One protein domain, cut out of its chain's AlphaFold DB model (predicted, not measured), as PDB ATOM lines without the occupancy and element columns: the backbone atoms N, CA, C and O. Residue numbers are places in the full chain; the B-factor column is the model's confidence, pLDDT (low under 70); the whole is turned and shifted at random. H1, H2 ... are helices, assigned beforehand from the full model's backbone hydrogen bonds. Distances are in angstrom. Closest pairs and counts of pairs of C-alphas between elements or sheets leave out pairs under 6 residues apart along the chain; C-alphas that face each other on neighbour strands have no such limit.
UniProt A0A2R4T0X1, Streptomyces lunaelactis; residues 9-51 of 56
ATOM      1  N   GLY A   9     188.966 156.664 115.276       64.75
ATOM      2  CA  GLY A   9     190.328 156.530 114.769       64.75
ATOM      3  C   GLY A   9     190.506 155.473 113.677       64.75
ATOM      4  O   GLY A   9     191.351 155.660 112.805       64.75
ATOM      5  N   GLU A  10     189.705 154.401 113.648       68.38
ATOM      6  CA  GLU A  10     189.760 153.415 112.552       68.38
ATOM      7  C   GLU A  10     189.222 154.014 111.247       68.38
ATOM      8  O   GLU A  10     189.784 153.796 110.172       68.38
ATOM      9  N   ALA A  11     188.167 154.831 111.346       71.44
ATOM     10  CA  ALA A  11     187.643 155.581 110.211       71.44
ATOM     11  C   ALA A  11     188.645 156.632 109.716       71.44
ATOM     12  O   ALA A  11     188.838 156.768 108.509       71.44
ATOM     13  N   ASP A  12     189.305 157.347 110.628       77.88
ATOM     14  CA  ASP A  12     190.293 158.369 110.270       77.88
ATOM     15  C   ASP A  12     191.518 157.753 109.574       77.88
ATOM     16  O   ASP A  12     191.935 158.228 108.518       77.88
ATOM     17  N   ALA A  13     192.016 156.616 110.072       81.19
ATOM     18  CA  ALA A  13     193.111 155.875 109.445       81.19
ATOM     19  C   ALA A  13     192.742 155.344 108.046       81.19
ATOM     20  O   ALA A  13     193.558 155.393 107.122       81.19
ATOM     21  N   ALA A  14     191.507 154.866 107.865       81.69
ATOM     22  CA  ALA A  14     191.011 154.453 106.554       81.69
ATOM     23  C   ALA A  14     190.904 155.644 105.584       81.69
ATOM     24  O   ALA A  14     191.268 155.525 104.413       81.69
ATOM     25  N   LEU A  15     190.450 156.805 106.065       80.88
ATOM     26  CA  LEU A  15     190.389 158.033 105.274       80.88
ATOM     27  C   LEU A  15     191.781 158.546 104.892       80.88
ATOM     28  O   LEU A  15     191.958 158.984 103.757       80.88
ATOM     29  N   ASP A  16     192.761 158.483 105.790       82.94
ATOM     30  CA  ASP A  16     194.144 158.881 105.502       82.94
ATOM     31  C   ASP A  16     194.772 157.991 104.418       82.94
ATOM     32  O   ASP A  16     195.314 158.491 103.429       82.94
ATOM     33  N   ALA A  17     194.573 156.671 104.516       83.31
ATOM     34  CA  ALA A  17     195.003 155.727 103.488       83.31
ATOM     35  C   ALA A  17     194.348 156.007 102.122       83.31
ATOM     36  O   ALA A  17     195.018 155.940 101.088       83.31
ATOM     37  N   LEU A  18     193.059 156.367 102.102       81.94
ATOM     38  CA  LEU A  18     192.349 156.755 100.879       81.94
ATOM     39  C   LEU A  18     192.872 158.076 100.301       81.94
ATOM     40  O   LEU A  18     193.093 158.156  99.094       81.94
ATOM     41  N   LYS A  19     193.124 159.094 101.134       81.94
ATOM     42  CA  LYS A  19     193.710 160.377 100.705       81.94
ATOM     43  C   LYS A  19     195.093 160.181 100.088       81.94
ATOM     44  O   LYS A  19     195.373 160.757  99.040       81.94
ATOM     45  N   ALA A  20     195.930 159.346 100.704       80.69
ATOM     46  CA  ALA A  20     197.264 159.029 100.203       80.69
ATOM     47  C   ALA A  20     197.224 158.193  98.911       80.69
ATOM     48  O   ALA A  20     197.988 158.460  97.987       80.69
ATOM     49  N   GLY A  21     196.327 157.204  98.827       79.31
ATOM     50  CA  GLY A  21     196.210 156.313  97.668       79.31
ATOM     51  C   GLY A  21     195.558 156.960  96.444       79.31
ATOM     52  O   GLY A  21     195.951 156.663  95.319       79.31
ATOM     53  N   LEU A  22     194.584 157.849  96.655       76.25
ATOM     54  CA  LEU A  22     193.864 158.555  95.587       76.25
ATOM     55  C   LEU A  22     194.474 159.925  95.269       76.25
ATOM     56  O   LEU A  22     194.078 160.556  94.297       76.25
ATOM     57  N   GLY A  23     195.395 160.422  96.102       72.50
ATOM     58  CA  GLY A  23     195.977 161.762  95.966       72.50
ATOM     59  C   GLY A  23     194.971 162.900  96.181       72.50
ATOM     60  O   GLY A  23     195.256 164.048  95.848       72.50
ATOM     61  N   CYS A  24     193.792 162.590  96.728       74.50
ATOM     62  CA  CYS A  24     192.656 163.501  96.797       74.50
ATOM     63  C   CYS A  24     192.372 163.953  98.225       74.50
ATOM     64  O   CYS A  24     191.831 163.171  99.013       74.50
ATOM     65  N   PRO A  25     192.642 165.225  98.569       76.94
ATOM     66  CA  PRO A  25     192.377 165.730  99.913       76.94
ATOM     67  C   PRO A  25     190.874 165.813 100.243       76.94
ATOM     68  O   PRO A  25     190.514 165.763 101.417       76.94
ATOM     69  N   HIS A  26     190.002 165.878  99.228       79.69
ATOM     70  CA  HIS A  26     188.550 166.079  99.369       79.69
ATOM     71  C   HIS A  26     187.709 164.788  99.353       79.69
ATOM     72  O   HIS A  26     186.484 164.853  99.308       79.69
ATOM     73  N   ILE A  27     188.326 163.601  99.424       81.75
ATOM     74  CA  ILE A  27     187.595 162.315  99.439       81.75
ATOM     75  C   ILE A  27     186.570 162.232 100.586       81.75
ATOM     76  O   ILE A  27     185.488 161.680 100.416       81.75
ATOM     77  N   SER A  28     186.884 162.817 101.746       80.75
ATOM     78  CA  SER A  28     185.984 162.844 102.904       80.75
ATOM     79  C   SER A  28     184.716 163.658 102.626       80.75
ATOM     80  O   SER A  28     183.636 163.236 103.026       80.75
ATOM     81  N   ASP A  29     184.821 164.772 101.896       83.31
ATOM     82  CA  ASP A  29     183.655 165.558 101.481       83.31
ATOM     83  C   ASP A  29     182.748 164.750 100.549       83.31
ATOM     84  O   ASP A  29     181.533 164.785 100.707       83.31
ATOM     85  N   TYR A  30     183.312 163.946  99.641       79.69
ATOM     86  CA  TYR A  30     182.499 163.077  98.782       79.69
ATOM     87  C   TYR A  30     181.771 161.975  99.555       79.69
ATOM     88  O   TYR A  30     180.697 161.551  99.150       79.69
ATOM     89  N   ILE A  31     182.338 161.499 100.662       80.75
ATOM     90  CA  ILE A  31     181.732 160.437 101.477       80.75
ATOM     91  C   ILE A  31     180.615 160.986 102.369       80.75
ATOM     92  O   ILE A  31     179.590 160.331 102.540       80.75
ATOM     93  N   TYR A  32     180.815 162.164 102.960       80.69
ATOM     94  CA  TYR A  32     179.921 162.687 103.996       80.69
ATOM     95  C   TYR A  32     178.987 163.806 103.517       80.69
ATOM     96  O   TYR A  32     177.935 164.012 104.120       80.69
ATOM     97  N   TRP A  33     179.367 164.543 102.471       74.75
ATOM     98  CA  TRP A  33     178.679 165.749 101.996       74.75
ATOM     99  C   TRP A  33     178.183 165.658 100.550       74.75
ATOM    100  O   TRP A  33     177.602 166.626 100.052       74.75
ATOM    101  N   ASP A  34     178.366 164.522  99.876       72.31
ATOM    102  CA  ASP A  34     177.788 164.317  98.552       72.31
ATOM    103  C   ASP A  34     176.359 163.776  98.663       72.31
ATOM    104  O   ASP A  34     176.082 162.796  99.353       72.31
ATOM    105  N   PHE A  35     175.438 164.470  98.000       66.19
ATOM    106  CA  PHE A  35     174.002 164.192  98.045       66.19
ATOM    107  C   PHE A  35     173.509 163.497  96.771       66.19
ATOM    108  O   PHE A  35     172.302 163.493  96.509       66.19
ATOM    109  N   ASP A  36     174.411 162.934  95.962       75.50
ATOM    110  CA  ASP A  36     174.007 162.179  94.782       75.50
ATOM    111  C   ASP A  36     173.179 160.938  95.190       75.50
ATOM    112  O   ASP A  36     173.631 160.108  95.983       75.50
ATOM    113  N   PRO A  37     171.943 160.777  94.686       69.88
ATOM    114  CA  PRO A  37     171.077 159.661  95.066       69.88
ATOM    115  C   PRO A  37     171.579 158.307  94.546       69.88
ATOM    116  O   PRO A  37     171.089 157.267  94.987       69.88
ATOM    117  N   GLU A  38     172.543 158.299  93.624       76.94
ATOM    118  CA  GLU A  38     173.183 157.096  93.108       76.94
ATOM    119  C   GLU A  38     174.641 156.960  93.575       76.94
ATOM    120  O   GLU A  38     175.411 156.218  92.950       76.94
ATOM    121  N   LEU A  39     175.035 157.670  94.638       74.25
ATOM    122  CA  LEU A  39     176.382 157.626  95.192       74.25
ATOM    123  C   LEU A  39     176.717 156.203  95.664       74.25
ATOM    124  O   LEU A  39     176.045 155.624  96.517       74.25
ATOM    125  N   SER A  40     177.788 155.636  95.111       80.62
ATOM    126  CA  SER A  40     178.357 154.361  95.544       80.62
ATOM    127  C   SER A  40     179.838 154.535  95.858       80.62
ATOM    128  O   SER A  40     180.484 155.446  95.341       80.62
ATOM    129  N   ALA A  41     180.399 153.640  96.678       78.56
ATOM    130  CA  ALA A  41     181.826 153.661  97.002       78.56
ATOM    131  C   ALA A  41     182.706 153.665  95.737       78.56
ATOM    132  O   ALA A  41     183.696 154.386  95.673       78.56
ATOM    133  N   GLU A  42     182.302 152.922  94.704       81.81
ATOM    134  CA  GLU A  42     182.989 152.878  93.411       81.81
ATOM    135  C   GLU A  42     182.960 154.233  92.697       81.81
ATOM    136  O   GLU A  42     183.997 154.690  92.228       81.81
ATOM    137  N   LYS A  43     181.809 154.919  92.670       82.00
ATOM    138  CA  LYS A  43     181.689 156.255  92.060       82.00
ATOM    139  C   LYS A  43     182.477 157.318  92.822       82.00
ATOM    140  O   LYS A  43     183.036 158.216  92.202       82.00
ATOM    141  N   ILE A  44     182.542 157.222  94.151       80.69
ATOM    142  CA  ILE A  44     183.360 158.121  94.977       80.69
ATOM    143  C   ILE A  44     184.844 157.937  94.638       80.69
ATOM    144  O   ILE A  44     185.560 158.920  94.451       80.69
ATOM    145  N   VAL A  45     185.298 156.684  94.531       80.12
ATOM    146  CA  VAL A  45     186.681 156.355  94.161       80.12
ATOM    147  C   VAL A  45     186.993 156.799  92.735       80.12
ATOM    148  O   VAL A  45     188.037 157.402  92.523       80.12
ATOM    149  N   ASP A  46     186.097 156.560  91.778       82.62
ATOM    150  CA  ASP A  46     186.254 156.994  90.386       82.62
ATOM    151  C   ASP A  46     186.344 158.523  90.278       82.62
ATOM    152  O   ASP A  46     187.259 159.059  89.658       82.62
ATOM    153  N   ARG A  47     185.474 159.242  90.993       78.44
ATOM    154  CA  ARG A  47     185.491 160.708  91.051       78.44
ATOM    155  C   ARG A  47     186.759 161.258  91.690       78.44
ATOM    156  O   ARG A  47     187.261 162.283  91.242       78.44
ATOM    157  N   ALA A  48     187.268 160.596  92.723       79.94
ATOM    158  CA  ALA A  48     188.546 160.951  93.319       79.94
ATOM    159  C   ALA A  48     189.712 160.633  92.372       79.94
ATOM    160  O   ALA A  48     190.566 161.475  92.161       79.94
ATOM    161  N   MET A  49     189.723 159.482  91.703       77.00
ATOM    162  CA  MET A  49     190.732 159.178  90.676       77.00
ATOM    163  C   MET A  49     190.708 160.192  89.519       77.00
ATOM    164  O   MET A  49     191.754 160.517  88.965       77.00
ATOM    165  N   ALA A  50     189.524 160.693  89.160       80.50
ATOM    166  CA  ALA A  50     189.323 161.714  88.135       80.50
ATOM    167  C   ALA A  50     189.565 163.150  88.634       80.50
ATOM    168  O   ALA A  50     189.527 164.089  87.836       80.50
ATOM    169  N   TYR A  51     189.784 163.352  89.936       70.19
ATOM    170  CA  TYR A  51     190.102 164.660  90.487       70.19
ATOM    171  C   TYR A  51     191.543 165.009  90.106       70.19
ATOM    172  O   TYR A  51     192.505 164.680  90.798       70.19
TER     173      TYR A  51
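AT A GLANCE: This is residues 9 to 51 of the 56 residues of a protein of Streptomyces lunaelactis (UniProt A0A2R4T0X1). One longer helix, H1, runs along one side of a small helical hairpin made by two short helices, H2 and H3, and the centres of the three helices make a triangle. H1 meets H2 with residues 15 to 19 and H3 with Leu 22 alone, and the link from H2 to H3 loops out to Pro 37, at the far end of the domain from Gly 9, where H1 begins. The printed part has 43 residues with three named helices, in the order H1, H2, H3, and no named strand; the class is all helix, with 29 of the 43 residues in the helices. The whole is compact, with a radius of gyration of the C-alphas of 10.0 A, and the C-alphas span 27 by 21 by 14 A along their three main axes.

IN THESE COORDINATES: H1 is residues 9 to 22, the longest helix with 14 residues, and measures 19.6 A from its first C-alpha, at (190.328, 156.530, 114.769), to its last, at (193.864, 158.555, 95.587). H2 is residues 27 to 32 and measures 8.9 A from first to last C-alpha. H3 is residues 41 to 49, 12.2 A long from first to last C-alpha, and C-alpha 49 is at (190.732, 159.178, 90.676).

HOW THE PARTS SIT: H1 touches H2 with residues 15 to 19 alone, and the closest C-alphas are those of Lys 19 and Ile 27, 6.5 A apart. The two run opposite ways at a steep tilt of 45 degrees. H1 and H3 only just touch, with 3 pairs of C-alphas within 8 A, and H1 touches H3 with Leu 22 alone; the closest C-alphas are those of Leu 22 and Met 49, 5.9 A apart. They run the same way at a steep tilt of 47 degrees. H2 and H3 form a helical hairpin: they touch, the closest C-alphas being those of Tyr 30 and Ile 44, 6.3 A apart, and they run opposite ways at a shallow tilt of 33 degrees, only just short of steep. The packing of the three helices is mostly crossed, only just, with 1 of the 3 touching pairs at a shallow tilt. In H1, H2 and H3 every O i to N i+4 pair is within hydrogen-bond range.

THE WHOLE: The two C-alphas farthest apart are those of Gly 9 and Pro 37, at 27.7 A. The printed part has no cut; it begins at residue 9 and ends at residue 51 of a chain of 56 residues. The link from H1 to H2, with 4 residues, is tight, the link from H2 to H3, with 8 residues, is short, and there is no long link. The mean pLDDT of the printed part is 77.8, and residues 9 to 10, 35 and 37 of the model are under 70.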